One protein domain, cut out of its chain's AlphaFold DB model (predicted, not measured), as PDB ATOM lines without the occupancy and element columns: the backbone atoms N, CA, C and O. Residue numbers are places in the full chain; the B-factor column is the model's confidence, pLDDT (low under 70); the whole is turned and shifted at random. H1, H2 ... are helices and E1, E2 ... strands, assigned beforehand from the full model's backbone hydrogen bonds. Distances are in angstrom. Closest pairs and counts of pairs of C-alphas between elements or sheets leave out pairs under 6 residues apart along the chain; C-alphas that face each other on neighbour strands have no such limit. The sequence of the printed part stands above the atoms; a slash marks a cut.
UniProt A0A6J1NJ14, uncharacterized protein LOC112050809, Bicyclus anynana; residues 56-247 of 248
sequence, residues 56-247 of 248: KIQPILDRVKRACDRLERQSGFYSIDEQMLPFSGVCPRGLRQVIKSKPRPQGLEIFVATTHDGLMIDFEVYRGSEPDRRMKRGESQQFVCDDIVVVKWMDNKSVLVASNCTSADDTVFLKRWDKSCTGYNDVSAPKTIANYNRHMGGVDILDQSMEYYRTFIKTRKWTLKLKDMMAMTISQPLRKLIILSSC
ATOM      1  N   LYS A  56     -31.998 -31.443 -27.830       86.31
ATOM      2  CA  LYS A  56     -30.696 -31.727 -28.472       86.31
ATOM      3  C   LYS A  56     -30.317 -30.770 -29.598       86.31
ATOM      4  O   LYS A  56     -29.165 -30.769 -30.019       86.31
ATOM      5  N   ILE A  57     -31.287 -30.058 -30.158       88.06
ATOM      6  CA  ILE A  57     -31.106 -29.144 -31.286       88.06
ATOM      7  C   ILE A  57     -31.631 -27.734 -31.000       88.06
ATOM      8  O   ILE A  57     -31.390 -26.833 -31.802       88.06
ATOM      9  N   GLN A  58     -32.298 -27.541 -29.860       87.25
ATOM     10  CA  GLN A  58     -32.985 -26.308 -29.490       87.25
ATOM     11  C   GLN A  58     -32.096 -25.059 -29.603       87.25
ATOM     12  O   GLN A  58     -32.534 -24.120 -30.260       87.25
ATOM     13  N   PRO A  59     -30.827 -25.042 -29.142       89.12
ATOM     14  CA  PRO A  59     -30.011 -23.826 -29.235       89.12
ATOM     15  C   PRO A  59     -29.776 -23.346 -30.671       89.12
ATOM     16  O   PRO A  59     -29.704 -22.143 -30.935       89.12
ATOM     17  N   ILE A  60     -29.669 -24.285 -31.619       89.00
ATOM     18  CA  ILE A  60     -29.560 -23.959 -33.041       89.00
ATOM     19  C   ILE A  60     -30.898 -23.468 -33.572       89.00
ATOM     20  O   ILE A  60     -30.911 -22.461 -34.275       89.00
ATOM     21  N   LEU A  61     -32.006 -24.130 -33.226       86.88
ATOM     22  CA  LEU A  61     -33.339 -23.677 -33.628       86.88
ATOM     23  C   LEU A  61     -33.585 -22.240 -33.163       86.88
ATOM     24  O   LEU A  61     -33.911 -21.392 -33.984       86.88
ATOM     25  N   ASP A  62     -33.298 -21.933 -31.898       87.69
ATOM     26  CA  ASP A  62     -33.453 -20.591 -31.327       87.69
ATOM     27  C   ASP A  62     -32.531 -19.572 -32.004       87.69
ATOM     28  O   ASP A  62     -32.855 -18.393 -32.146       87.69
ATOM     29  N   ARG A  63     -31.330 -19.989 -32.423       88.81
ATOM     30  CA  ARG A  63     -30.420 -19.114 -33.172       88.81
ATOM     31  C   ARG A  63     -30.961 -18.794 -34.564       88.81
ATOM     32  O   ARG A  63     -30.852 -17.636 -34.965       88.81
ATOM     33  N   VAL A  64     -31.523 -19.776 -35.270       86.75
ATOM     34  CA  VAL A  64     -32.135 -19.558 -36.590       86.75
ATOM     35  C   VAL A  64     -33.419 -18.743 -36.447       86.75
ATOM     36  O   VAL A  64     -33.565 -17.765 -37.167       86.75
ATOM     37  N   LYS A  65     -34.276 -19.038 -35.463       85.94
ATOM     38  CA  LYS A  65     -35.486 -18.254 -35.173       85.94
ATOM     39  C   LYS A  65     -35.184 -16.788 -34.891       85.94
ATOM     40  O   LYS A  65     -35.715 -15.920 -35.560       85.94
ATOM     41  N   ARG A  66     -34.188 -16.499 -34.048       88.50
ATOM     42  CA  ARG A  66     -33.729 -15.112 -33.853       88.50
ATOM     43  C   ARG A  66     -33.260 -14.445 -35.144       88.50
ATOM     44  O   ARG A  66     -33.253 -13.224 -35.218       88.50
ATOM     45  N   ALA A  67     -32.743 -15.200 -36.114       85.62
ATOM     46  CA  ALA A  67     -32.385 -14.648 -37.419       85.62
ATOM     47  C   ALA A  67     -33.623 -14.391 -38.284       85.62
ATOM     48  O   ALA A  67     -33.684 -13.332 -38.896       85.62
ATOM     49  N   CYS A  68     -34.596 -15.304 -38.269       85.00
ATOM     50  CA  CYS A  68     -35.923 -15.129 -38.856       85.00
ATOM     51  C   CYS A  68     -36.629 -13.874 -38.318       85.00
ATOM     52  O   CYS A  68     -37.123 -13.075 -39.105       85.00
ATOM     53  N   ASP A  69     -36.572 -13.626 -37.007       84.25
ATOM     54  CA  ASP A  69     -37.175 -12.447 -36.363       84.25
ATOM     55  C   ASP A  69     -36.569 -11.117 -36.834       84.25
ATOM     56  O   ASP A  69     -37.210 -10.073 -36.758       84.25
ATOM     57  N   ARG A  70     -35.324 -11.141 -37.326       85.38
ATOM     58  CA  ARG A  70     -34.645  -9.959 -37.881       85.38
ATOM     59  C   ARG A  70     -34.918  -9.751 -39.370       85.38
ATOM     60  O   ARG A  70     -34.443  -8.760 -39.920       85.38
ATOM     61  N   LEU A  71     -35.602 -10.680 -40.038       83.38
ATOM     62  CA  LEU A  71     -35.982 -10.504 -41.435       83.38
ATOM     63  C   LEU A  71     -37.120  -9.488 -41.515       83.38
ATOM     64  O   LEU A  71     -38.154  -9.642 -40.866       83.38
ATOM     65  N   GLU A  72     -36.929  -8.455 -42.329       80.06
ATOM     66  CA  GLU A  72     -37.974  -7.475 -42.597       80.06
ATOM     67  C   GLU A  72     -39.154  -8.151 -43.307       80.06
ATOM     68  O   GLU A  72     -38.986  -8.843 -44.314       80.06
ATOM     69  N   ARG A  73     -40.359  -7.950 -42.767       83.56
ATOM     70  CA  ARG A  73     -41.602  -8.486 -43.320       83.56
ATOM     71  C   ARG A  73     -42.298  -7.375 -44.087       83.56
ATOM     72  O   ARG A  73     -42.937  -6.509 -43.497       83.56
ATOM     73  N   GLN A  74     -42.146  -7.390 -45.404       80.38
ATOM     74  CA  GLN A  74     -42.824  -6.433 -46.274       80.38
ATOM     75  C   GLN A  74     -44.322  -6.745 -46.352       80.38
ATOM     76  O   GLN A  74     -44.748  -7.887 -46.157       80.38
ATOM     77  N   SER A  75     -45.135  -5.735 -46.657       79.38
ATOM     78  CA  SER A  75     -46.544  -5.973 -46.970       79.38
ATOM     79  C   SER A  75     -46.639  -6.866 -48.208       79.38
ATOM     80  O   SER A  75     -46.029  -6.574 -49.237       79.38
ATOM     81  N   GLY A  76     -47.357  -7.979 -48.103       79.44
ATOM     82  CA  GLY A  76     -47.426  -8.966 -49.171       79.44
ATOM     83  C   GLY A  76     -48.078 -10.270 -48.736       79.44
ATOM     84  O   GLY A  76     -48.576 -10.404 -47.619       79.44
ATOM     85  N   PHE A  77     -48.068 -11.239 -49.649       78.25
ATOM     86  CA  PHE A  77     -48.637 -12.562 -49.425       78.25
ATOM     87  C   PHE A  77     -47.571 -13.537 -48.929       78.25
ATOM     88  O   PHE A  77     -46.487 -13.652 -49.509       78.25
ATOM     89  N   TYR A  78     -47.928 -14.260 -47.875       83.12
ATOM     90  CA  TYR A  78     -47.122 -15.312 -47.276       83.12
ATOM     91  C   TYR A  78     -47.893 -16.625 -47.344       83.12
ATOM     92  O   TYR A  78     -49.118 -16.637 -47.211       83.12
ATOM     93  N   SER A  79     -47.175 -17.728 -47.516       83.69
ATOM     94  CA  SER A  79     -47.737 -19.069 -47.416       83.69
ATOM     95  C   SER A  79     -47.066 -19.848 -46.301       83.69
ATOM     96  O   SER A  79     -45.855 -19.759 -46.106       83.69
ATOM     97  N   ILE A  80     -47.873 -20.595 -45.554       85.44
ATOM     98  CA  ILE A  80     -47.416 -21.514 -44.517       85.44
ATOM     99  C   ILE A  80     -47.874 -22.894 -44.938       85.44
ATOM    100  O   ILE A  80     -49.070 -23.094 -45.107       85.44
ATOM    101  N   ASP A  81     -46.944 -23.822 -45.095       84.75
ATOM    102  CA  ASP A  81     -47.272 -25.187 -45.499       84.75
ATOM    103  C   ASP A  81     -46.276 -26.185 -44.895       84.75
ATOM    104  O   ASP A  81     -45.260 -25.811 -44.292       84.75
ATOM    105  N   GLU A  82     -46.579 -27.471 -45.041       85.50
ATOM    106  CA  GLU A  82     -45.782 -28.558 -44.502       85.50
ATOM    107  C   GLU A  82     -44.653 -28.958 -45.453       85.50
ATOM    108  O   GLU A  82     -44.840 -29.398 -46.598       85.50
ATOM    109  N   GLN A  83     -43.440 -28.908 -44.916       86.19
ATOM    110  CA  GLN A  83     -42.240 -29.415 -45.543       86.19
ATOM    111  C   GLN A  83     -41.794 -30.717 -44.877       86.19
ATOM    112  O   GLN A  83     -41.697 -30.848 -43.654       86.19
ATOM    113  N   MET A  84     -41.459 -31.699 -45.712       88.19
ATOM    114  CA  MET A  84     -40.946 -32.986 -45.258       88.19
ATOM    115  C   MET A  84     -39.418 -33.016 -45.347       88.19
ATOM    116  O   MET A  84     -38.835 -32.862 -46.424       88.19
ATOM    117  N   LEU A  85     -38.757 -33.316 -44.227       88.81
ATOM    118  CA  LEU A  85     -37.332 -33.639 -44.164       88.81
ATOM    119  C   LEU A  85     -37.105 -35.159 -44.122       88.81
ATOM    120  O   LEU A  85     -37.075 -35.750 -43.040       88.81
ATOM    121  N   PRO A  86     -36.874 -35.806 -45.284       89.50
ATOM    122  CA  PRO A  86     -36.668 -37.242 -45.405       89.50
ATOM    123  C   PRO A  86     -35.699 -37.820 -44.379       89.50
ATOM    124  O   PRO A  86     -34.497 -37.518 -44.387       89.50
ATOM    125  N   PHE A  87     -36.211 -38.705 -43.530       90.69
ATOM    126  CA  PHE A  87     -35.437 -39.376 -42.497       90.69
ATOM    127  C   PHE A  87     -36.079 -40.713 -42.118       90.69
ATOM    128  O   PHE A  87     -37.217 -40.779 -41.665       90.69
ATOM    129  N   SER A  88     -35.310 -41.791 -42.264       88.56
ATOM    130  CA  SER A  88     -35.746 -43.157 -41.951       88.56
ATOM    131  C   SER A  88     -35.084 -43.743 -40.701       88.56
ATOM    132  O   SER A  88     -35.370 -44.882 -40.338       88.56
ATOM    133  N   GLY A  89     -34.197 -42.996 -40.037       87.94
ATOM    134  CA  GLY A  89     -33.515 -43.462 -38.832       87.94
ATOM    135  C   GLY A  89     -34.395 -43.420 -37.578       87.94
ATOM    136  O   GLY A  89     -35.604 -43.173 -37.634       87.94
ATOM    137  N   VAL A  90     -33.754 -43.659 -36.435       88.38
ATOM    138  CA  VAL A  90     -34.389 -43.601 -35.114       88.38
ATOM    139  C   VAL A  90     -34.428 -42.151 -34.631       88.38
ATOM    140  O   VAL A  90     -33.430 -41.429 -34.702       88.38
ATOM    141  N   CYS A  91     -35.582 -41.729 -34.130       87.69
ATOM    142  CA  CYS A  91     -35.806 -40.434 -33.499       87.69
ATOM    143  C   CYS A  91     -36.786 -40.601 -32.326       87.69
ATOM    144  O   CYS A  91     -37.415 -41.658 -32.214       87.69
ATOM    145  N   PRO A  92     -36.933 -39.582 -31.464       85.06
ATOM    146  CA  PRO A  92     -37.959 -39.575 -30.429       85.06
ATOM    147  C   PRO A  92     -39.368 -39.837 -30.985       85.06
ATOM    148  O   PRO A  92     -39.660 -39.546 -32.152       85.06
ATOM    149  N   ARG A  93     -40.244 -40.387 -30.135       78.94
ATOM    150  CA  ARG A  93     -41.646 -40.672 -30.471       78.94
ATOM    151  C   ARG A  93     -42.363 -39.374 -30.867       78.94
ATOM    152  O   ARG A  93     -42.123 -38.339 -30.263       78.94
ATOM    153  N   GLY A  94     -43.208 -39.432 -31.897       78.00
ATOM    154  CA  GLY A  94     -43.973 -38.275 -32.386       78.00
ATOM    155  C   GLY A  94     -43.213 -37.328 -33.323       78.00
ATOM    156  O   GLY A  94     -43.845 -36.549 -34.023       78.00
ATOM    157  N   LEU A  95     -41.882 -37.423 -33.422       84.56
ATOM    158  CA  LEU A  95     -41.101 -36.520 -34.277       84.56
ATOM    159  C   LEU A  95     -41.042 -36.962 -35.753       84.56
ATOM    160  O   LEU A  95     -40.875 -36.142 -36.651       84.56
ATOM    161  N   ARG A  96     -41.160 -38.268 -36.019       88.75
ATOM    162  CA  ARG A  96     -41.184 -38.804 -37.386       88.75
ATOM    163  C   ARG A  96     -42.610 -39.004 -37.855       88.75
ATOM    164  O   ARG A  96     -43.363 -39.739 -37.222       88.75
ATOM    165  N   GLN A  97     -42.908 -38.431 -39.007       89.12
ATOM    166  CA  GLN A  97     -44.225 -38.417 -39.618       89.12
ATOM    167  C   GLN A  97     -44.225 -39.123 -40.965       89.12
ATOM    168  O   GLN A  97     -43.177 -39.316 -41.594       89.12
ATOM    169  N   VAL A  98     -45.421 -39.550 -41.373       87.88
ATOM    170  CA  VAL A  98     -45.660 -40.187 -42.666       87.88
ATOM    171  C   VAL A  98     -46.735 -39.418 -43.432       87.88
ATOM    172  O   VAL A  98     -47.925 -39.543 -43.148       87.88
ATOM    173  N   ILE A  99     -46.317 -38.667 -44.448       83.75
ATOM    174  CA  ILE A  99     -47.181 -37.902 -45.348       83.75
ATOM    175  C   ILE A  99     -47.203 -38.599 -46.710       83.75
ATOM    176  O   ILE A  99     -46.311 -38.425 -47.535       83.75
ATOM    177  N   LYS A 100     -48.243 -39.407 -46.958       82.31
ATOM    178  CA  LYS A 100     -48.361 -40.248 -48.168       82.31
ATOM    179  C   LYS A 100     -48.371 -39.468 -49.492       82.31
ATOM    180  O   LYS A 100     -48.085 -40.063 -50.521       82.31
ATOM    181  N   SER A 101     -48.733 -38.186 -49.478       79.88
ATOM    182  CA  SER A 101     -48.814 -37.342 -50.679       79.88
ATOM    183  C   SER A 101     -47.462 -36.805 -51.150       79.88
ATOM    184  O   SER A 101     -47.343 -36.427 -52.312       79.88
ATOM    185  N   LYS A 102     -46.441 -36.757 -50.286       81.75
ATOM    186  CA  LYS A 102     -45.126 -36.212 -50.651       81.75
ATOM    187  C   LYS A 102     -44.265 -37.307 -51.315       81.75
ATOM    188  O   LYS A 102     -44.309 -38.457 -50.871       81.75
ATOM    189  N   PRO A 103     -43.399 -36.969 -52.299       84.19
ATOM    190  CA  PRO A 103     -42.541 -37.941 -53.000       84.19
ATOM    191  C   PRO A 103     -41.666 -38.786 -52.069       84.19
ATOM    192  O   PRO A 103     -41.315 -39.926 -52.363       84.19
ATOM    193  N   ARG A 104     -41.292 -38.210 -50.922       85.12
ATOM    194  CA  ARG A 104     -40.577 -38.890 -49.845       85.12
ATOM    195  C   ARG A 104     -41.461 -38.862 -48.607       85.12
ATOM    196  O   ARG A 104     -41.402 -37.889 -47.861       85.12
ATOM    197  N   PRO A 105     -42.275 -39.903 -48.383       87.06
ATOM    198  CA  PRO A 105     -43.394 -39.800 -47.462       87.06
ATOM    199  C   PRO A 105     -42.983 -39.849 -45.992       87.06
ATOM    200  O   PRO A 105     -43.800 -39.523 -45.151       87.06
ATOM    201  N   GLN A 106     -41.757 -40.256 -45.655       90.75
ATOM    202  CA  GLN A 106     -41.333 -40.470 -44.269       90.75
ATOM    203  C   GLN A 106     -40.162 -39.564 -43.873       90.75
ATOM    204  O   GLN A 106     -39.103 -39.573 -44.514       90.75
ATOM    205  N   GLY A 107     -40.313 -38.850 -42.759       91.19
ATOM    206  CA  GLY A 107     -39.279 -37.947 -42.265       91.19
ATOM    207  C   GLY A 107     -39.710 -37.103 -41.076       91.19
ATOM    208  O   GLY A 107     -40.628 -37.475 -40.352       91.19
ATOM    209  N   LEU A 108     -38.991 -36.005 -40.853       89.62
ATOM    210  CA  LEU A 108     -39.357 -34.985 -39.871       89.62
ATOM    211  C   LEU A 108     -40.233 -33.952 -40.582       89.62
ATOM    212  O   LEU A 108     -39.852 -33.470 -41.647       89.62
ATOM    213  N   GLU A 109     -41.387 -33.644 -40.011       87.88
ATOM    214  CA  GLU A 109     -42.317 -32.654 -40.552       87.88
ATOM    215  C   GLU A 109     -42.038 -31.286 -39.932       87.88
ATOM    216  O   GLU A 109     -41.780 -31.170 -38.730       87.88
ATOM    217  N   ILE A 110     -42.027 -30.257 -40.770       87.19
ATOM    218  CA  ILE A 110     -41.747 -28.878 -40.382       87.19
ATOM    219  C   ILE A 110     -42.764 -27.995 -41.092       87.19
ATOM    220  O   ILE A 110     -42.937 -28.120 -42.300       87.19
ATOM    221  N   PHE A 111     -43.406 -27.098 -40.357       87.94
ATOM    222  CA  PHE A 111     -44.177 -26.010 -40.941       87.94
ATOM    223  C   PHE A 111     -43.224 -24.897 -41.329       87.94
ATOM    224  O   PHE A 111     -42.399 -24.482 -40.516       87.94
ATOM    225  N   VAL A 112     -43.332 -24.415 -42.559       87.44
ATOM    226  CA  VAL A 112     -42.462 -23.367 -43.085       87.44
ATOM    227  C   VAL A 112     -43.331 -22.228 -43.576       87.44
ATOM    228  O   VAL A 112     -44.229 -22.442 -44.384       87.44
ATOM    229  N   ALA A 113     -43.040 -21.020 -43.103       87.44
ATOM    230  CA  ALA A 113     -43.606 -19.785 -43.614       87.44
ATOM    231  C   ALA A 113     -42.682 -19.197 -44.685       87.44
ATOM    232  O   ALA A 113     -41.491 -18.977 -44.439       87.44
ATOM    233  N   THR A 114     -43.229 -18.908 -45.861       88.00
ATOM    234  CA  THR A 114     -42.483 -18.384 -47.007       88.00
ATOM    235  C   THR A 114     -43.160 -17.179 -47.643       88.00
ATOM    236  O   THR A 114     -44.375 -17.014 -47.545       88.00
ATOM    237  N   THR A 115     -42.378 -16.327 -48.306       86.69
ATOM    238  CA  THR A 115     -42.912 -15.355 -49.269       86.69
ATOM    239  C   THR A 115     -43.345 -16.065 -50.553       86.69
ATOM    240  O   THR A 115     -42.944 -17.200 -50.812       86.69
ATOM    241  N   HIS A 116     -44.098 -15.372 -51.409       82.38
ATOM    242  CA  HIS A 116     -44.447 -15.865 -52.746       82.38
ATOM    243  C   HIS A 116     -43.235 -16.270 -53.614       82.38
ATOM    244  O   HIS A 116     -43.363 -17.166 -54.440       82.38
ATOM    245  N   ASP A 117     -42.052 -15.688 -53.386       81.56
ATOM    246  CA  ASP A 117     -40.805 -16.048 -54.081       81.56
ATOM    247  C   ASP A 117     -40.087 -17.272 -53.479       81.56
ATOM    248  O   ASP A 117     -39.029 -17.684 -53.963       81.56
ATOM    249  N   GLY A 118     -40.618 -17.861 -52.404       82.50
ATOM    250  CA  GLY A 118     -40.013 -18.989 -51.692       82.50
ATOM    251  C   GLY A 118     -38.886 -18.606 -50.729       82.50
ATOM    252  O   GLY A 118     -38.053 -19.453 -50.383       82.50
ATOM    253  N   LEU A 119     -38.841 -17.347 -50.277       84.38
ATOM    254  CA  LEU A 119     -37.977 -16.944 -49.166       84.38
ATOM    255  C   LEU A 119     -38.583 -17.440 -47.856       84.38
ATOM    256  O   LEU A 119     -39.684 -17.031 -47.504       84.38
ATOM    257  N   MET A 120     -37.861 -18.294 -47.128       86.44
ATOM    258  CA  MET A 120     -38.279 -18.738 -45.797       86.44
ATOM    259  C   MET A 120     -38.152 -17.585 -44.803       86.44
ATOM    260  O   MET A 120     -37.054 -17.078 -44.576       86.44
ATOM    261  N   ILE A 121     -39.274 -17.218 -44.195       87.75
ATOM    262  CA  ILE A 121     -39.357 -16.164 -43.184       87.75
ATOM    263  C   ILE A 121     -39.378 -16.762 -41.787       87.75
ATOM    264  O   ILE A 121     -38.758 -16.206 -40.891       87.75
ATOM    265  N   ASP A 122     -40.046 -17.899 -41.601       88.19
ATOM    266  CA  ASP A 122     -40.166 -18.556 -40.300       88.19
ATOM    267  C   ASP A 122     -40.405 -20.060 -40.465       88.19
ATOM    268  O   ASP A 122     -40.734 -20.529 -41.557       88.19
ATOM    269  N   PHE A 123     -40.233 -20.827 -39.390       88.94
ATOM    270  CA  PHE A 123     -40.520 -22.256 -39.375       88.94
ATOM    271  C   PHE A 123     -40.794 -22.784 -37.958       88.94
ATOM    272  O   PHE A 123     -40.270 -22.284 -36.959       88.94
ATOM    273  N   GLU A 124     -41.544 -23.881 -37.872       86.56
ATOM    274  CA  GLU A 124     -41.758 -24.634 -36.634       86.56
ATOM    275  C   GLU A 124     -41.666 -26.138 -36.894       86.56
ATOM    276  O   GLU A 124     -42.239 -26.669 -37.843       86.56
ATOM    277  N   VAL A 125     -40.944 -26.852 -36.030       85.44
ATOM    278  CA  VAL A 125     -40.837 -28.312 -36.128       85.44
ATOM    279  C   VAL A 125     -42.085 -28.946 -35.527       85.44
ATOM    280  O   VAL A 125     -42.396 -28.725 -34.354       85.44
ATOM    281  N   TYR A 126     -42.765 -29.786 -36.301       84.19
ATOM    282  CA  TYR A 126     -43.954 -30.474 -35.829       84.19
ATOM    283  C   TYR A 126     -43.602 -31.567 -34.814       84.19
ATOM    284  O   TYR A 126     -42.659 -32.341 -34.991       84.19
ATOM    285  N   ARG A 127     -44.380 -31.634 -33.729       75.94
ATOM    286  CA  ARG A 127     -44.128 -32.525 -32.578       75.94
ATOM    287  C   ARG A 127     -45.196 -33.612 -32.417       75.94
ATOM    288  O   ARG A 127     -45.219 -34.301 -31.402       75.94
ATOM    289  N   GLY A 128     -46.047 -33.785 -33.428       67.56
ATOM    290  CA  GLY A 128     -47.256 -34.595 -33.334       67.56
ATOM    291  C   GLY A 128     -48.442 -33.783 -32.812       67.56
ATOM    292  O   GLY A 128     -48.282 -32.824 -32.062       67.56
ATOM    293  N   SER A 129     -49.641 -34.178 -33.222       63.75
ATOM    294  CA  SER A 129     -50.911 -33.656 -32.725       63.75
ATOM    295  C   SER A 129     -51.906 -34.801 -32.590       63.75
ATOM    296  O   SER A 129     -51.812 -35.811 -33.295       63.75
ATOM    297  N   GLU A 130     -52.879 -34.647 -31.700       57.88
ATOM    298  CA  GLU A 130     -54.032 -35.538 -31.685       57.88
ATOM    299  C   GLU A 130     -54.946 -35.215 -32.880       57.88
ATOM    300  O   GLU A 130     -55.117 -34.042 -33.230       57.88
ATOM    301  N   PRO A 131     -55.503 -36.228 -33.565       57.00
ATOM    302  CA  PRO A 131     -56.410 -35.993 -34.676       57.00
ATOM    303  C   PRO A 131     -57.724 -35.410 -34.158       57.00
ATOM    304  O   PRO A 131     -58.485 -36.091 -33.471       57.00
ATOM    305  N   ASP A 132     -58.025 -34.171 -34.535       57.56
ATOM    306  CA  ASP A 132     -59.327 -33.582 -34.251       57.56
ATOM    307  C   ASP A 132     -60.376 -34.118 -35.238       57.56
ATOM    308  O   ASP A 132     -60.284 -33.901 -36.447       57.56
ATOM    309  N   ARG A 133     -61.350 -34.869 -34.716       61.19
ATOM    310  CA  ARG A 133     -62.441 -35.496 -35.484       61.19
ATOM    311  C   ARG A 133     -63.807 -34.866 -35.206       61.19
ATOM    312  O   ARG A 133     -64.824 -35.471 -35.530       61.19
ATOM    313  N   ARG A 134     -63.856 -33.699 -34.558       68.50
ATOM    314  CA  ARG A 134     -65.121 -33.125 -34.072       68.50
ATOM    315  C   ARG A 134     -65.925 -32.371 -35.138       68.50
ATOM    316  O   ARG A 134     -67.099 -32.121 -34.904       68.50
ATOM    317  N   MET A 135     -65.324 -32.031 -36.282       76.31
ATOM    318  CA  MET A 135     -65.952 -31.234 -37.349       76.31
ATOM    319  C   MET A 135     -66.328 -32.094 -38.562       76.31
ATOM    320  O   MET A 135     -65.579 -33.002 -38.940       76.31
ATOM    321  N   LYS A 136     -67.462 -31.792 -39.202       81.88
ATOM    322  CA  LYS A 136     -67.853 -32.387 -40.492       81.88
ATOM    323  C   LYS A 136     -67.145 -31.681 -41.649       81.88
ATOM    324  O   LYS A 136     -66.745 -30.525 -41.543       81.88
ATOM    325  N   ARG A 137     -67.000 -32.371 -42.784       82.38
ATOM    326  CA  ARG A 137     -66.389 -31.795 -43.992       82.38
ATOM    327  C   ARG A 137     -67.181 -30.569 -44.465       82.38
ATOM    328  O   ARG A 137     -68.395 -30.650 -44.607       82.38
ATOM    329  N   GLY A 138     -66.484 -29.465 -44.720       80.69
ATOM    330  CA  GLY A 138     -67.055 -28.166 -45.086       80.69
ATOM    331  C   GLY A 138     -67.325 -27.238 -43.897       80.69
ATOM    332  O   GLY A 138     -67.489 -26.040 -44.105       80.69
ATOM    333  N   GLU A 139     -67.329 -27.741 -42.657       84.00
ATOM    334  CA  GLU A 139     -67.490 -26.887 -41.477       84.00
ATOM    335  C   GLU A 139     -66.239 -26.034 -41.243       84.00
ATOM    336  O   GLU A 139     -65.102 -26.466 -41.481       84.00
ATOM    337  N   SER A 140     -66.451 -24.816 -40.747       83.56
ATOM    338  CA  SER A 140     -65.377 -23.931 -40.309       83.56
ATOM    339  C   SER A 140     -65.632 -23.403 -38.900       83.56
ATOM    340  O   SER A 140     -66.772 -23.268 -38.463       83.56
ATOM    341  N   GLN A 141     -64.551 -23.148 -38.175       82.19
ATOM    342  CA  GLN A 141     -64.534 -22.456 -36.892       82.19
ATOM    343  C   GLN A 141     -63.561 -21.292 -37.012       82.19
ATOM    344  O   GLN A 141     -62.509 -21.443 -37.632       82.19
ATOM    345  N   GLN A 142     -63.886 -20.153 -36.411       81.00
ATOM    346  CA  GLN A 142     -62.982 -19.012 -36.364       81.00
ATOM    347  C   GLN A 142     -62.672 -18.619 -34.926       81.00
ATOM    348  O   GLN A 142     -63.537 -18.669 -34.053       81.00
ATOM    349  N   PHE A 143     -61.428 -18.219 -34.710       77.88
ATOM    350  CA  PHE A 143     -60.942 -17.621 -33.479       77.88
ATOM    351  C   PHE A 143     -60.363 -16.263 -33.843       77.88
ATOM    352  O   PHE A 143     -59.541 -16.172 -34.750       77.88
ATOM    353  N   VAL A 144     -60.803 -15.213 -33.160       76.38
ATOM    354  CA  VAL A 144     -60.317 -13.851 -33.389       76.38
ATOM    355  C   VAL A 144     -59.468 -13.453 -32.191       76.38
ATOM    356  O   VAL A 144     -59.912 -13.588 -31.051       76.38
ATOM    357  N   CYS A 145     -58.242 -13.015 -32.452       66.44
ATOM    358  CA  CYS A 145     -57.313 -12.490 -31.460       66.44
ATOM    359  C   CYS A 145     -56.733 -11.194 -32.023       66.44
ATOM    360  O   CYS A 145     -55.988 -11.230 -33.003       66.44
ATOM    361  N   ASP A 146     -57.105 -10.066 -31.421       80.62
ATOM    362  CA  ASP A 146     -56.784  -8.721 -31.907       80.62
ATOM    363  C   ASP A 146     -57.169  -8.547 -33.391       80.62
ATOM    364  O   ASP A 146     -58.317  -8.790 -33.767       80.62
ATOM    365  N   ASP A 147     -56.205  -8.188 -34.241       76.62
ATOM    366  CA  ASP A 147     -56.386  -7.980 -35.681       76.62
ATOM    367  C   ASP A 147     -56.230  -9.271 -36.511       76.62
ATOM    368  O   ASP A 147     -56.189  -9.226 -37.743       76.62
ATOM    369  N   ILE A 148     -56.094 -10.437 -35.866       76.88
ATOM    370  CA  ILE A 148     -55.841 -11.721 -36.530       76.88
ATOM    371  C   ILE A 148     -57.025 -12.667 -36.326       76.88
ATOM    372  O   ILE A 148     -57.380 -13.049 -35.210       76.88
ATOM    373  N   VAL A 149     -57.592 -13.125 -37.436       77.94
ATOM    374  CA  VAL A 149     -58.601 -14.181 -37.497       77.94
ATOM    375  C   VAL A 149     -57.927 -15.491 -37.888       77.94
ATOM    376  O   VAL A 149     -57.377 -15.628 -38.978       77.94
ATOM    377  N   VAL A 150     -57.996 -16.489 -37.016       79.31
ATOM    378  CA  VAL A 150     -57.586 -17.862 -37.302       79.31
ATOM    379  C   VAL A 150     -58.821 -18.676 -37.662       79.31
ATOM    380  O   VAL A 150     -59.677 -18.941 -36.821       79.31
ATOM    381  N   VAL A 151     -58.905 -19.098 -38.917       80.50
ATOM    382  CA  VAL A 151     -59.969 -19.942 -39.451       80.50
ATOM    383  C   VAL A 151     -59.473 -21.377 -39.550       80.50
ATOM    384  O   VAL A 151     -58.507 -21.686 -40.247       80.50
ATOM    385  N   LYS A 152     -60.172 -22.278 -38.875       82.25
ATOM    386  CA  LYS A 152     -60.030 -23.718 -39.026       82.25
ATOM    387  C   LYS A 152     -61.133 -24.222 -39.940       82.25
ATOM    388  O   LYS A 152     -62.304 -24.085 -39.606       82.25
ATOM    389  N   TRP A 153     -60.780 -24.832 -41.060       83.62
ATOM    390  CA  TRP A 153     -61.726 -25.416 -42.010       83.62
ATOM    391  C   TRP A 153     -61.473 -26.913 -42.162       83.62
ATOM    392  O   TRP A 153     -60.325 -27.353 -42.236       83.62
ATOM    393  N   MET A 154     -62.535 -27.714 -42.179       81.94
ATOM    394  CA  MET A 154     -62.426 -29.168 -42.266       81.94
ATOM    395  C   MET A 154     -62.633 -29.653 -43.705       81.94
ATOM    396  O   MET A 154     -63.745 -29.607 -44.224       81.94
ATOM    397  N   ASP A 155     -61.582 -30.183 -44.335       81.75
ATOM    398  CA  ASP A 155     -61.698 -30.984 -45.563       81.75
ATOM    399  C   ASP A 155     -61.540 -32.481 -45.225       81.75
ATOM    400  O   ASP A 155     -62.189 -32.990 -44.313       81.75
ATOM    401  N   ASN A 156     -60.655 -33.208 -45.915       75.25
ATOM    402  CA  ASN A 156     -60.245 -34.556 -45.527       75.25
ATOM    403  C   ASN A 156     -59.402 -34.543 -44.238       75.25
ATOM    404  O   ASN A 156     -59.321 -35.542 -43.522       75.25
ATOM    405  N   LYS A 157     -58.746 -33.410 -43.974       72.75
ATOM    406  CA  LYS A 157     -58.030 -33.059 -42.747       72.75
ATOM    407  C   LYS A 157     -58.371 -31.611 -42.399       72.75
ATOM    408  O   LYS A 157     -58.811 -30.862 -43.274       72.75
ATOM    409  N   SER A 158     -58.166 -31.228 -41.144       73.00
ATOM    410  CA  SER A 158     -58.311 -29.828 -40.752       73.00
ATOM    411  C   SER A 158     -57.196 -28.990 -41.375       73.00
ATOM    412  O   SER A 158     -56.033 -29.388 -41.382       73.00
ATOM    413  N   VAL A 159     -57.584 -27.842 -41.917       76.31
ATOM    414  CA  VAL A 159     -56.706 -26.809 -42.463       76.31
ATOM    415  C   VAL A 159     -56.849 -25.593 -41.561       76.31
ATOM    416  O   VAL A 159     -57.969 -25.159 -41.290       76.31
ATOM    417  N   LEU A 160     -55.731 -25.064 -41.076       75.69
ATOM    418  CA  LEU A 160     -55.702 -23.869 -40.240       75.69
ATOM    419  C   LEU A 160     -55.093 -22.722 -41.045       75.69
ATOM    420  O   LEU A 160     -53.982 -22.848 -41.550       75.69
ATOM    421  N   VAL A 161     -55.816 -21.614 -41.163       77.44
ATOM    422  CA  VAL A 161     -55.370 -20.414 -41.877       77.44
ATOM    423  C   VAL A 161     -55.524 -19.218 -40.951       77.44
ATOM    424  O   VAL A 161     -56.575 -19.045 -40.349       77.44
ATOM    425  N   ALA A 162     -54.496 -18.381 -40.850       76.12
ATOM    426  CA  ALA A 162     -54.581 -17.089 -40.179       76.12
ATOM    427  C   ALA A 162     -54.689 -15.972 -41.226       76.12
ATOM    428  O   ALA A 162     -53.987 -15.997 -42.238       76.12
ATOM    429  N   SER A 163     -55.569 -15.002 -40.999       75.00
ATOM    430  CA  SER A 163     -55.788 -13.849 -41.870       75.00
ATOM    431  C   SER A 163     -56.031 -12.600 -41.034       75.00
ATOM    432  O   SER A 163     -56.692 -12.660 -40.007       75.00
ATOM    433  N   ASN A 164     -55.524 -11.462 -41.495       74.69
ATOM    434  CA  ASN A 164     -55.778 -10.143 -40.915       74.69
ATOM    435  C   ASN A 164     -56.772  -9.305 -41.740       74.69
ATOM    436  O   ASN A 164     -56.969  -8.127 -41.468       74.69
ATOM    437  N   CYS A 165     -57.342  -9.872 -42.806       66.25
ATOM    438  CA  CYS A 165     -58.084  -9.108 -43.812       66.25
ATOM    439  C   CYS A 165     -59.391  -9.764 -44.259       66.25
ATOM    440  O   CYS A 165     -60.127  -9.186 -45.058       66.25
ATOM    441  N   THR A 166     -59.687 -10.990 -43.830       64.81
ATOM    442  CA  THR A 166     -60.890 -11.710 -44.264       64.81
ATOM    443  C   THR A 166     -61.366 -12.638 -43.144       64.81
ATOM    444  O   THR A 166     -60.571 -13.411 -42.611       64.81
ATOM    445  N   SER A 167     -62.649 -12.555 -42.774       63.81
ATOM    446  CA  SER A 167     -63.275 -13.439 -41.779       63.81
ATOM    447  C   SER A 167     -63.765 -14.748 -42.413       63.81
ATOM    448  O   SER A 167     -63.667 -14.946 -43.629       63.81
ATOM    449  N   ALA A 168     -64.275 -15.675 -41.595       67.81
ATOM    450  CA  ALA A 168     -64.862 -16.922 -42.088       67.81
ATOM    451  C   ALA A 168     -66.278 -16.758 -42.676       67.81
ATOM    452  O   ALA A 168     -66.803 -17.717 -43.240       67.81
ATOM    453  N   ASP A 169     -66.885 -15.575 -42.547       72.12
ATOM    454  CA  ASP A 169     -68.297 -15.347 -42.881       72.12
ATOM    455  C   ASP A 169     -68.538 -15.322 -44.400       72.12
ATOM    456  O   ASP A 169     -69.568 -15.793 -44.889       72.12
ATOM    457  N   ASP A 170     -67.549 -14.852 -45.167       77.75
ATOM    458  CA  ASP A 170     -67.553 -14.927 -46.627       77.75
ATOM    459  C   ASP A 170     -67.261 -16.367 -47.068       77.75
ATOM    460  O   ASP A 170     -66.122 -16.835 -46.980       77.75
ATOM    461  N   THR A 171     -68.259 -17.064 -47.608       82.75
ATOM    462  CA  THR A 171     -68.100 -18.431 -48.130       82.75
ATOM    463  C   THR A 171     -68.098 -18.467 -49.655       82.75
ATOM    464  O   THR A 171     -68.768 -17.694 -50.336       82.75
ATOM    465  N   VAL A 172     -67.302 -19.377 -50.206       86.19
ATOM    466  CA  VAL A 172     -67.177 -19.656 -51.636       86.19
ATOM    467  C   VAL A 172     -67.175 -21.162 -51.861       86.19
ATOM    468  O   VAL A 172     -66.683 -21.932 -51.036       86.19
ATOM    469  N   PHE A 173     -67.703 -21.605 -52.997       86.31
ATOM    470  CA  PHE A 173     -67.639 -23.013 -53.379       86.31
ATOM    471  C   PHE A 173     -66.308 -23.312 -54.071       86.31
ATOM    472  O   PHE A 173     -65.954 -22.682 -55.069       86.31
ATOM    473  N   LEU A 174     -65.559 -24.275 -53.533       84.06
ATOM    474  CA  LEU A 174     -64.307 -24.761 -54.107       84.06
ATOM    475  C   LEU A 174     -64.497 -26.173 -54.662       84.06
ATOM    476  O   LEU A 174     -64.961 -27.064 -53.950       84.06
ATOM    477  N   LYS A 175     -64.037 -26.403 -55.898       86.56
ATOM    478  CA  LYS A 175     -63.966 -27.748 -56.482       86.56
ATOM    479  C   LYS A 175     -62.892 -28.566 -55.777       86.56
ATOM    480  O   LYS A 175     -61.698 -28.287 -55.907       86.56
ATOM    481  N   ARG A 176     -63.304 -29.595 -55.040       84.06
ATOM    482  CA  ARG A 176     -62.407 -30.497 -54.309       84.06
ATOM    483  C   ARG A 176     -62.619 -31.934 -54.751       84.06
ATOM    484  O   ARG A 176     -63.746 -32.391 -54.914       84.06
ATOM    485  N   TRP A 177     -61.516 -32.654 -54.917       78.44
ATOM    486  CA  TRP A 177     -61.566 -34.082 -55.203       78.44
ATOM    487  C   TRP A 177     -62.149 -34.843 -54.009       78.44
ATOM    488  O   TRP A 177     -61.748 -34.634 -52.857       78.44
ATOM    489  N   ASP A 178     -63.073 -35.750 -54.289       78.69
ATOM    490  CA  ASP A 178     -63.642 -36.670 -53.323       78.69
ATOM    491  C   ASP A 178     -63.321 -38.106 -53.732       78.69
ATOM    492  O   ASP A 178     -63.687 -38.571 -54.812       78.69
ATOM    493  N   LYS A 179     -62.624 -38.828 -52.849       75.88
ATOM    494  CA  LYS A 179     -62.289 -40.235 -53.085       75.88
ATOM    495  C   LYS A 179     -63.509 -41.151 -53.019       75.88
ATOM    496  O   LYS A 179     -63.452 -42.218 -53.613       75.88
ATOM    497  N   SER A 180     -64.567 -40.758 -52.309       76.62
ATOM    498  CA  SER A 180     -65.787 -41.562 -52.177       76.62
ATOM    499  C   SER A 180     -66.621 -41.545 -53.458       76.62
ATOM    500  O   SER A 180     -67.128 -42.582 -53.870       76.62
ATOM    501  N   CYS A 181     -66.692 -40.390 -54.127       75.56
ATOM    502  CA  CYS A 181     -67.430 -40.210 -55.378       75.56
ATOM    503  C   CYS A 181     -66.550 -40.369 -56.629       75.56
ATOM    504  O   CYS A 181     -67.064 -40.316 -57.743       75.56
ATOM    505  N   THR A 182     -65.226 -40.523 -56.470       77.38
ATOM    506  CA  THR A 182     -64.243 -40.535 -57.574       77.38
ATOM    507  C   THR A 182     -64.433 -39.369 -58.553       77.38
ATOM    508  O   THR A 182     -64.415 -39.543 -59.768       77.38
ATOM    509  N   GLY A 183     -64.647 -38.170 -58.012       83.75
ATOM    510  CA  GLY A 183     -64.988 -36.980 -58.787       83.75
ATOM    511  C   GLY A 183     -64.721 -35.687 -58.023       83.75
ATOM    512  O   GLY A 183     -64.308 -35.705 -56.862       83.75
ATOM    513  N   TYR A 184     -64.934 -34.555 -58.693       82.88
ATOM    514  CA  TYR A 184     -64.852 -33.233 -58.073       82.88
ATOM    515  C   TYR A 184     -66.222 -32.820 -57.546       82.88
ATOM    516  O   TYR A 184     -67.177 -32.756 -58.316       82.88
ATOM    517  N   ASN A 185     -66.283 -32.497 -56.258       85.56
ATOM    518  CA  ASN A 185     -67.469 -31.972 -55.596       85.56
ATOM    519  C   ASN A 185     -67.242 -30.505 -55.222       85.56
ATOM    520  O   ASN A 185     -66.124 -30.115 -54.863       85.56
ATOM    521  N   ASP A 186     -68.302 -29.705 -55.279       86.38
ATOM    522  CA  ASP A 186     -68.284 -28.331 -54.788       86.38
ATOM    523  C   ASP A 186     -68.447 -28.347 -53.266       86.38
ATOM    524  O   ASP A 186     -69.466 -28.781 -52.729       86.38
ATOM    525  N   VAL A 187     -67.410 -27.905 -52.559       84.81
ATOM    526  CA  VAL A 187     -67.393 -27.848 -51.096       84.81
ATOM    527  C   VAL A 187     -67.399 -26.386 -50.677       84.81
ATOM    528  O   VAL A 187     -66.571 -25.605 -51.153       84.81
ATOM    529  N   SER A 188     -68.318 -26.018 -49.782       86.56
ATOM    530  CA  SER A 188     -68.323 -24.682 -49.186       86.56
ATOM    531  C   SER A 188     -67.064 -24.488 -48.344       86.56
ATOM    532  O   SER A 188     -66.722 -25.319 -47.494       86.56
ATOM    533  N   ALA A 189     -66.348 -23.406 -48.618       85.25
ATOM    534  CA  ALA A 189     -65.133 -23.036 -47.926       85.25
ATOM    535  C   ALA A 189     -65.108 -21.523 -47.689       85.25
ATOM    536  O   ALA A 189     -65.557 -20.759 -48.542       85.25
ATOM    537  N   PRO A 190     -64.535 -21.059 -46.575       86.00
ATOM    538  CA  PRO A 190     -64.296 -19.640 -46.374       86.00
ATOM    539  C   PRO A 190     -63.428 -19.035 -47.487       86.00
ATOM    540  O   PRO A 190     -62.494 -19.666 -47.992       86.00
ATOM    541  N   LYS A 191     -63.680 -17.778 -47.844       83.75
ATOM    542  CA  LYS A 191     -62.915 -17.017 -48.844       83.75
ATOM    543  C   LYS A 191     -61.443 -16.865 -48.461       83.75
ATOM    544  O   LYS A 191     -60.584 -16.821 -49.341       83.75
ATOM    545  N   THR A 192     -61.130 -16.892 -47.165       80.69
ATOM    546  CA  THR A 192     -59.759 -17.022 -46.642       80.69
ATOM    547  C   THR A 192     -59.029 -18.241 -47.211       80.69
ATOM    548  O   THR A 192     -57.871 -18.125 -47.602       80.69
ATOM    549  N   ILE A 193     -59.707 -19.386 -47.348       82.94
ATOM    550  CA  ILE A 193     -59.137 -20.607 -47.938       82.94
ATOM    551  C   ILE A 193     -58.881 -20.424 -49.437       82.94
ATOM    552  O   ILE A 193     -57.858 -20.876 -49.951       82.94
ATOM    553  N   ALA A 194     -59.777 -19.744 -50.157       83.25
ATOM    554  CA  ALA A 194     -59.567 -19.439 -51.573       83.25
ATOM    555  C   ALA A 194     -58.365 -18.502 -51.782       83.25
ATOM    556  O   ALA A 194     -57.530 -18.751 -52.653       83.25
ATOM    557  N   ASN A 195     -58.240 -17.473 -50.939       82.69
ATOM    558  CA  ASN A 195     -57.099 -16.559 -50.940       82.69
ATOM    559  C   ASN A 195     -55.788 -17.277 -50.599       82.69
ATOM    560  O   ASN A 195     -54.772 -17.016 -51.246       82.69
ATOM    561  N   TYR A 196     -55.819 -18.205 -49.639       82.00
ATOM    562  CA  TYR A 196     -54.682 -19.061 -49.309       82.00
ATOM    563  C   TYR A 196     -54.259 -19.920 -50.509       82.00
ATOM    564  O   TYR A 196     -53.111 -19.843 -50.940       82.00
ATOM    565  N   ASN A 197     -55.190 -20.662 -51.122       82.75
ATOM    566  CA  ASN A 197     -54.892 -21.520 -52.276       82.75
ATOM    567  C   ASN A 197     -54.276 -20.740 -53.452       82.75
ATOM    568  O   ASN A 197     -53.492 -21.293 -54.215       82.75
ATOM    569  N   ARG A 198     -54.622 -19.457 -53.614       82.75
ATOM    570  CA  ARG A 198     -54.061 -18.600 -54.668       82.75
ATOM    571  C   ARG A 198     -52.579 -18.282 -54.457       82.75
ATOM    572  O   ARG A 198     -51.869 -18.074 -55.435       82.75
ATOM    573  N   HIS A 199     -52.120 -18.246 -53.207       77.69
ATOM    574  CA  HIS A 199     -50.774 -17.796 -52.843       77.69
ATOM    575  C   HIS A 199     -49.927 -18.877 -52.148       77.69
ATOM    576  O   HIS A 199     -48.807 -18.594 -51.737       77.69
ATOM    577  N   MET A 200     -50.415 -20.120 -52.043       80.62
ATOM    578  CA  MET A 200     -49.734 -21.207 -51.321       80.62
ATOM    579  C   MET A 200     -48.373 -21.629 -51.918       80.62
ATOM    580  O   MET A 200     -47.526 -22.152 -51.198       80.62
ATOM    581  N   GLY A 201     -48.115 -21.330 -53.198       84.81
ATOM    582  CA  GLY A 201     -46.971 -21.856 -53.964       84.81
ATOM    583  C   GLY A 201     -45.565 -21.449 -53.495       84.81
ATOM    584  O   GLY A 201     -44.586 -22.027 -53.966       84.81
ATOM    585  N   GLY A 202     -45.426 -20.502 -52.559       86.25
ATOM    586  CA  GLY A 202     -44.119 -20.112 -52.008       86.25
ATOM    587  C   GLY A 202     -43.341 -21.287 -51.393       86.25
ATOM    588  O   GLY A 202     -42.137 -21.437 -51.630       86.25
ATOM    589  N   VAL A 203     -44.032 -22.186 -50.682       85.94
ATOM    590  CA  VAL A 203     -43.394 -23.354 -50.056       85.94
ATOM    591  C   VAL A 203     -42.972 -24.375 -51.109       85.94
ATOM    592  O   VAL A 203     -41.885 -24.936 -50.998       85.94
ATOM    593  N   ASP A 204     -43.755 -24.558 -52.175       87.44
ATOM    594  CA  ASP A 204     -43.388 -25.437 -53.293       87.44
ATOM    595  C   ASP A 204     -42.129 -24.933 -54.017       87.44
ATOM    596  O   ASP A 204     -41.241 -25.716 -54.364       87.44
ATOM    597  N   ILE A 205     -42.004 -23.613 -54.190       87.25
ATOM    598  CA  ILE A 205     -40.815 -22.971 -54.764       87.25
ATOM    599  C   ILE A 205     -39.585 -23.202 -53.868       87.25
ATOM    600  O   ILE A 205     -38.487 -23.487 -54.372       87.25
ATOM    601  N   LEU A 206     -39.743 -23.108 -52.544       86.19
ATOM    602  CA  LEU A 206     -38.687 -23.443 -51.588       86.19
ATOM    603  C   LEU A 206     -38.318 -24.934 -51.662       86.19
ATOM    604  O   LEU A 206     -37.129 -25.249 -51.761       86.19
ATOM    605  N   ASP A 207     -39.308 -25.832 -51.654       85.19
ATOM    606  CA  ASP A 207     -39.142 -27.289 -51.772       85.19
ATOM    607  C   ASP A 207     -38.344 -27.642 -53.033       85.19
ATOM    608  O   ASP A 207     -37.361 -28.391 -52.969       85.19
ATOM    609  N   GLN A 208     -38.704 -27.039 -54.168       85.75
ATOM    610  CA  GLN A 208     -38.013 -27.228 -55.438       85.75
ATOM    611  C   GLN A 208     -36.549 -26.773 -55.355       85.75
ATOM    612  O   GLN A 208     -35.637 -27.501 -55.752       85.75
ATOM    613  N   SER A 209     -36.293 -25.587 -54.799       83.06
ATOM    614  CA  SER A 209     -34.925 -25.085 -54.627       83.06
ATOM    615  C   SER A 209     -34.080 -25.927 -53.690       83.06
ATOM    616  O   SER A 209     -32.907 -26.174 -53.971       83.06
ATOM    617  N   MET A 210     -34.658 -26.388 -52.585       82.31
ATOM    618  CA  MET A 210     -33.944 -27.282 -51.691       82.31
ATOM    619  C   MET A 210     -33.551 -28.581 -52.378       82.31
ATOM    620  O   MET A 210     -32.481 -29.112 -52.085       82.31
ATOM    621  N   GLU A 211     -34.400 -29.103 -53.263       82.75
ATOM    622  CA  GLU A 211     -34.118 -30.346 -53.965       82.75
ATOM    623  C   GLU A 211     -32.935 -30.205 -54.930       82.75
ATOM    624  O   GLU A 211     -32.076 -31.088 -54.949       82.75
ATOM    625  N   TYR A 212     -32.815 -29.072 -55.632       82.31
ATOM    626  CA  TYR A 212     -31.667 -28.795 -56.506       82.31
ATOM    627  C   TYR A 212     -30.331 -28.760 -55.756       82.31
ATOM    628  O   TYR A 212     -29.334 -29.289 -56.246       82.31
ATOM    629  N   TYR A 213     -30.296 -28.176 -54.555       80.00
ATOM    630  CA  TYR A 213     -29.058 -27.999 -53.781       80.00
ATOM    631  C   TYR A 213     -28.880 -29.024 -52.653       80.00
ATOM    632  O   TYR A 213     -28.039 -28.860 -51.756       80.00
ATOM    633  N   ARG A 214     -29.662 -30.107 -52.676       80.06
ATOM    634  CA  ARG A 214     -29.719 -31.068 -51.578       80.06
ATOM    635  C   ARG A 214     -28.412 -31.833 -51.416       80.06
ATOM    636  O   ARG A 214     -27.963 -32.561 -52.293       80.06
ATOM    637  N   THR A 215     -27.843 -31.792 -50.211       80.94
ATOM    638  CA  THR A 215     -26.657 -32.596 -49.887       80.94
ATOM    639  C   THR A 215     -27.051 -33.996 -49.389       80.94
ATOM    640  O   THR A 215     -27.317 -34.213 -48.195       80.94
ATOM    641  N   PHE A 216     -27.036 -34.980 -50.296       75.81
ATOM    642  CA  PHE A 216     -27.375 -36.385 -50.025       75.81
ATOM    643  C   PHE A 216     -26.306 -37.112 -49.192       75.81
ATOM    644  O   PHE A 216     -25.490 -37.884 -49.686       75.81
ATOM    645  N   ILE A 217     -26.335 -36.909 -47.875       82.81
ATOM    646  CA  ILE A 217     -25.507 -37.674 -46.931       82.81
ATOM    647  C   ILE A 217     -26.416 -38.474 -46.005       82.81
ATOM    648  O   ILE A 217     -27.147 -37.898 -45.193       82.81
ATOM    649  N   LYS A 218     -26.330 -39.806 -46.105       83.69
ATOM    650  CA  LYS A 218     -27.048 -40.742 -45.231       83.69
ATOM    651  C   LYS A 218     -26.587 -40.581 -43.776       83.69
ATOM    652  O   LYS A 218     -25.390 -40.494 -43.484       83.69
ATOM    653  N   THR A 219     -27.543 -40.554 -42.855       87.12
ATOM    654  CA  THR A 219     -27.302 -40.466 -41.410       87.12
ATOM    655  C   THR A 219     -28.328 -41.304 -40.659       87.12
ATOM    656  O   THR A 219     -29.481 -41.386 -41.076       87.12
ATOM    657  N   ARG A 220     -27.902 -41.915 -39.550       87.56
ATOM    658  CA  ARG A 220     -28.795 -42.546 -38.565       87.56
ATOM    659  C   ARG A 220     -29.153 -41.599 -37.413       87.56
ATOM    660  O   ARG A 220     -30.133 -41.845 -36.725       87.56
ATOM    661  N   LYS A 221     -28.381 -40.521 -37.220       88.75
ATOM    662  CA  LYS A 221     -28.635 -39.480 -36.216       88.75
ATOM    663  C   LYS A 221     -29.618 -38.459 -36.785       88.75
ATOM    664  O   LYS A 221     -29.280 -37.781 -37.758       88.75
ATOM    665  N   TRP A 222     -30.805 -38.357 -36.185       89.00
ATOM    666  CA  TRP A 222     -31.841 -37.403 -36.595       89.00
ATOM    667  C   TRP A 222     -31.410 -35.948 -36.373       89.00
ATOM    668  O   TRP A 222     -31.717 -35.099 -37.195       89.00
ATOM    669  N   THR A 223     -30.610 -35.664 -35.340       88.38
ATOM    670  CA  THR A 223     -30.097 -34.312 -35.046       88.38
ATOM    671  C   THR A 223     -29.254 -33.740 -36.187       88.38
ATOM    672  O   THR A 223     -29.275 -32.542 -36.437       88.38
ATOM    673  N   LEU A 224     -28.579 -34.593 -36.968       88.81
ATOM    674  CA  LEU A 224     -27.835 -34.173 -38.161       88.81
ATOM    675  C   LEU A 224     -28.736 -33.751 -39.327       88.81
ATOM    676  O   LEU A 224     -28.221 -33.275 -40.338       88.81
ATOM    677  N   LYS A 225     -30.060 -33.921 -39.222       87.19
ATOM    678  CA  LYS A 225     -31.020 -33.355 -40.176       87.19
ATOM    679  C   LYS A 225     -31.208 -31.852 -40.026       87.19
ATOM    680  O   LYS A 225     -31.660 -31.233 -40.979       87.19
ATOM    681  N   LEU A 226     -30.707 -31.254 -38.943       78.06
ATOM    682  CA  LEU A 226     -30.530 -29.805 -38.834       78.06
ATOM    683  C   LEU A 226     -29.793 -29.190 -40.026       78.06
ATOM    684  O   LEU A 226     -30.096 -28.070 -40.405       78.06
ATOM    685  N   LYS A 227     -28.840 -29.901 -40.642       78.62
ATOM    686  CA  LYS A 227     -28.141 -29.379 -41.825       78.62
ATOM    687  C   LYS A 227     -29.105 -29.104 -42.987       78.62
ATOM    688  O   LYS A 227     -28.867 -28.188 -43.761       78.62
ATOM    689  N   ASP A 228     -30.165 -29.913 -43.106       77.56
ATOM    690  CA  ASP A 228     -31.181 -29.759 -44.143       77.56
ATOM    691  C   ASP A 228     -32.056 -28.530 -43.795       77.56
ATOM    692  O   ASP A 228     -32.422 -27.788 -44.695       77.56
ATOM    693  N   MET A 229     -32.278 -28.244 -42.500       72.75
ATOM    694  CA  MET A 229     -32.906 -26.998 -42.018       72.75
ATOM    695  C   MET A 229     -32.048 -25.760 -42.277       72.75
ATOM    696  O   MET A 229     -32.520 -24.776 -42.825       72.75
ATOM    697  N   MET A 230     -30.756 -25.812 -41.957       72.75
ATOM    698  CA  MET A 230     -29.836 -24.703 -42.230       72.75
ATOM    699  C   MET A 230     -29.703 -24.416 -43.730       72.75
ATOM    700  O   MET A 230     -29.515 -23.268 -44.128       72.75
ATOM    701  N   ALA A 231     -29.812 -25.444 -44.577       71.00
ATOM    702  CA  ALA A 231     -29.793 -25.270 -46.024       71.00
ATOM    703  C   ALA A 231     -30.977 -24.423 -46.533       71.00
ATOM    704  O   ALA A 231     -30.787 -23.687 -47.497       71.00
ATOM    705  N   MET A 232     -32.139 -24.450 -45.860       68.00
ATOM    706  CA  MET A 232     -33.287 -23.573 -46.166       68.00
ATOM    707  C   MET A 232     -32.939 -22.090 -46.002       68.00
ATOM    708  O   MET A 232     -33.458 -21.242 -46.722       68.00
ATOM    709  N   THR A 233     -32.056 -21.771 -45.052       64.75
ATOM    710  CA  THR A 233     -31.593 -20.402 -44.788       64.75
ATOM    711  C   THR A 233     -30.478 -19.985 -45.755       64.75
ATOM    712  O   THR A 233     -30.395 -18.825 -46.147       64.75
ATOM    713  N   ILE A 234     -29.619 -20.925 -46.174       58.34
ATOM    714  CA  ILE A 234     -28.455 -20.666 -47.047       58.34
ATOM    715  C   ILE A 234     -28.823 -20.660 -48.542       58.34
ATOM    716  O   ILE A 234     -28.097 -20.084 -49.348       58.34
ATOM    717  N   SER A 235     -29.944 -21.252 -48.954       53.03
ATOM    718  CA  SER A 235     -30.430 -21.133 -50.340       53.03
ATOM    719  C   SER A 235     -30.865 -19.701 -50.702       53.03
ATOM    720  O   SER A 235     -30.940 -19.359 -51.882       53.03
ATOM    721  N   GLN A 236     -31.086 -18.846 -49.699       56.91
ATOM    722  CA  GLN A 236     -31.639 -17.498 -49.849       56.91
ATOM    723  C   GLN A 236     -30.676 -16.486 -50.512       56.91
ATOM    724  O   GLN A 236     -31.084 -15.810 -51.459       56.91
ATOM    725  N   PRO A 237     -29.383 -16.383 -50.125       49.62
ATOM    726  CA  PRO A 237     -28.435 -15.477 -50.780       49.62
ATOM    727  C   PRO A 237     -28.031 -15.956 -52.179       49.62
ATOM    728  O   PRO A 237     -27.765 -15.136 -53.055       49.62
ATOM    729  N   LEU A 238     -28.011 -17.275 -52.413       45.56
ATOM    730  CA  LEU A 238     -27.667 -17.849 -53.718       45.56
ATOM    731  C   LEU A 238     -28.710 -17.494 -54.786       45.56
ATOM    732  O   LEU A 238     -28.333 -17.253 -55.926       45.56
ATOM    733  N   ARG A 239     -29.996 -17.373 -54.423       46.78
ATOM    734  CA  ARG A 239     -31.032 -16.861 -55.334       46.78
ATOM    735  C   ARG A 239     -30.838 -15.388 -55.673       46.78
ATOM    736  O   ARG A 239     -30.925 -15.051 -56.847       46.78
ATOM    737  N   LYS A 240     -30.503 -14.532 -54.696       39.22
ATOM    738  CA  LYS A 240     -30.124 -13.138 -54.993       39.22
ATOM    739  C   LYS A 240     -28.942 -13.093 -55.967       39.22
ATOM    740  O   LYS A 240     -28.990 -12.332 -56.921       39.22
ATOM    741  N   LEU A 241     -27.938 -13.954 -55.792       35.97
ATOM    742  CA  LEU A 241     -26.780 -14.024 -56.693       35.97
ATOM    743  C   LEU A 241     -27.133 -14.526 -58.111       35.97
ATOM    744  O   LEU A 241     -26.628 -13.989 -59.090       35.97
ATOM    745  N   ILE A 242     -28.008 -15.533 -58.234       34.09
ATOM    746  CA  ILE A 242     -28.440 -16.095 -59.529       34.09
ATOM    747  C   ILE A 242     -29.353 -15.123 -60.284       34.09
ATOM    748  O   ILE A 242     -29.183 -14.947 -61.487       34.09
ATOM    749  N   ILE A 243     -30.281 -14.455 -59.593       31.41
ATOM    750  CA  ILE A 243     -31.147 -13.435 -60.200       31.41
ATOM    751  C   ILE A 243     -30.293 -12.256 -60.686       31.41
ATOM    752  O   ILE A 243     -30.443 -11.830 -61.826       31.41
ATOM    753  N   LEU A 244     -29.316 -11.805 -59.890       28.52
ATOM    754  CA  LEU A 244     -28.374 -10.756 -60.303       28.52
ATOM    755  C   LEU A 244     -27.499 -11.169 -61.503       28.52
ATOM    756  O   LEU A 244     -27.161 -10.320 -62.317       28.52
ATOM    757  N   SER A 245     -27.173 -12.458 -61.655       27.53
ATOM    758  CA  SER A 245     -26.442 -12.982 -62.822       27.53
ATOM    759  C   SER A 245     -27.312 -13.163 -64.073       27.53
ATOM    760  O   SER A 245     -26.763 -13.370 -65.150       27.53
ATOM    761  N   SER A 246     -28.641 -13.139 -63.935       26.92
ATOM    762  CA  SER A 246     -29.599 -13.320 -65.039       26.92
ATOM    763  C   SER A 246     -30.143 -11.986 -65.572       26.92
ATOM    764  O   SER A 246     -30.901 -11.976 -66.536       26.92
ATOM    765  N   CYS A 247     -29.781 -10.869 -64.930       26.00
ATOM    766  CA  CYS A 247     -30.181  -9.505 -65.286       26.00
ATOM    767  C   CYS A 247     -29.051  -8.691 -65.947       26.00
ATOM    768  O   CYS A 247     -29.073  -7.463 -65.869       26.00
TER     769      CYS A 247
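AT A GLANCE: This is residues 56 to 247 of the 248 residues of the protein "uncharacterized protein LOC112050809" of Bicyclus anynana (UniProt A0A6J1NJ14). The domain has two lobes: in one, a strongly twisted sheet of E1, E2, E3 and E4 has H3 and H4 packed on one face and H1 at its edge strand E4; in the other, the sheet E5, E6, E7 meets the hairpin E8 and E9, with H2 across E7. Residues 126 to 139, with no named element, cross from the first lobe to the second, and H2 leads back to E1 and H3, while residues 240 to 247, of which 240 to 246 belong to H4, stick out. The printed part has 192 residues with four named helices and nine named strands, in the order H1 E1 E2 E3 E4 E5 E6 E7 E8 E9 H2 H3 H4. The first sheet is branched and the others run E5, E6, E7 and E8, E9; neighbour strands are antiparallel, and the class is mixed, helices and strands. The whole is compact, with a radius of gyration of the C-alphas of 18.2 A and spans of 44 by 42 by 34 A.

HOW THE PARTS SIT: H1, residues 58 to 68, is on the branched sheet of E1, residues 78 to 86, E2, residues 96 to 98, E3, residues 106 to 115, and E4, residues 120 to 125; the closest C-alphas of H1 and E4 are those of Cys 68 and Ile 121, 5.6 A apart. E1 lies on one side of E3, with N 83 and O 110 within hydrogen-bond range at 2.8 A; E2 and E4 lie on the other side, with N 97 and O 107 at 2.8 A and N 111 and O 124 at 2.8 A. E3 bends by 56 degrees at residue 109. E2, E3 and E4 form a meander, each strand the antiparallel neighbour of the one before, and so do E5, residues 140 to 145, E6, residues 148 to 154, and E7, residues 158 to 163. N 143 and O 150 of E5 and E6 are 2.8 A apart, and N 151 and O 161 of E6 and E7 are 2.7 A apart. E8, residues 171 to 178, and E9, residues 183 to 190, form a hairpin, with N 174 and O 187 at 2.9 A; the closest C-alphas of E6 and E9 are those of Trp 153 and Ala 189, at 7.2 A. H2, residues 191 to 199, runs across the strands of the sheet E5, E6, E7 over E7, at 87 degrees on the local plane and a height over the sheet of 9.1 A, and only grazes the branched sheet with residues 196 to 199. H3, residues 202 to 212, and H4, residues 222 to 246, are on the same face of the branched sheet, at heights of 8.1 A and 6.3 A. They touch about perpendicular, at 83 degrees, with the C-alphas of Met 210 and Met 232 closest at 6.7 A; H4 does this with residues 231 to 235 alone. In H1 and H3 every O i to N i+4 pair is within hydrogen-bond range; in H2 4 of 5 are, in H4 12 of 21.

IN THESE COORDINATES: H1 begins at C-alpha 58, (-32.985, -26.308, -29.490). E1 spans 24.4 A and E3 25.7 A from first to last C-alpha; E9 spans 21.3 A. H4 spans 37.3 A, has a kink of 36 degrees near residue 236, and ends at C-alpha 246, (-29.599, -13.320, -65.039).

THE WHOLE: The C-alphas of Arg 134 and Cys 247, the two farthest apart, are 52.5 A apart. The printed part has no cut, and the link E4 to E5 is long, with 14 residues. The mean pLDDT of the printed part is 78.6; residues 128 to 134, 145, 165 to 168 and 232 to 247 are under 70.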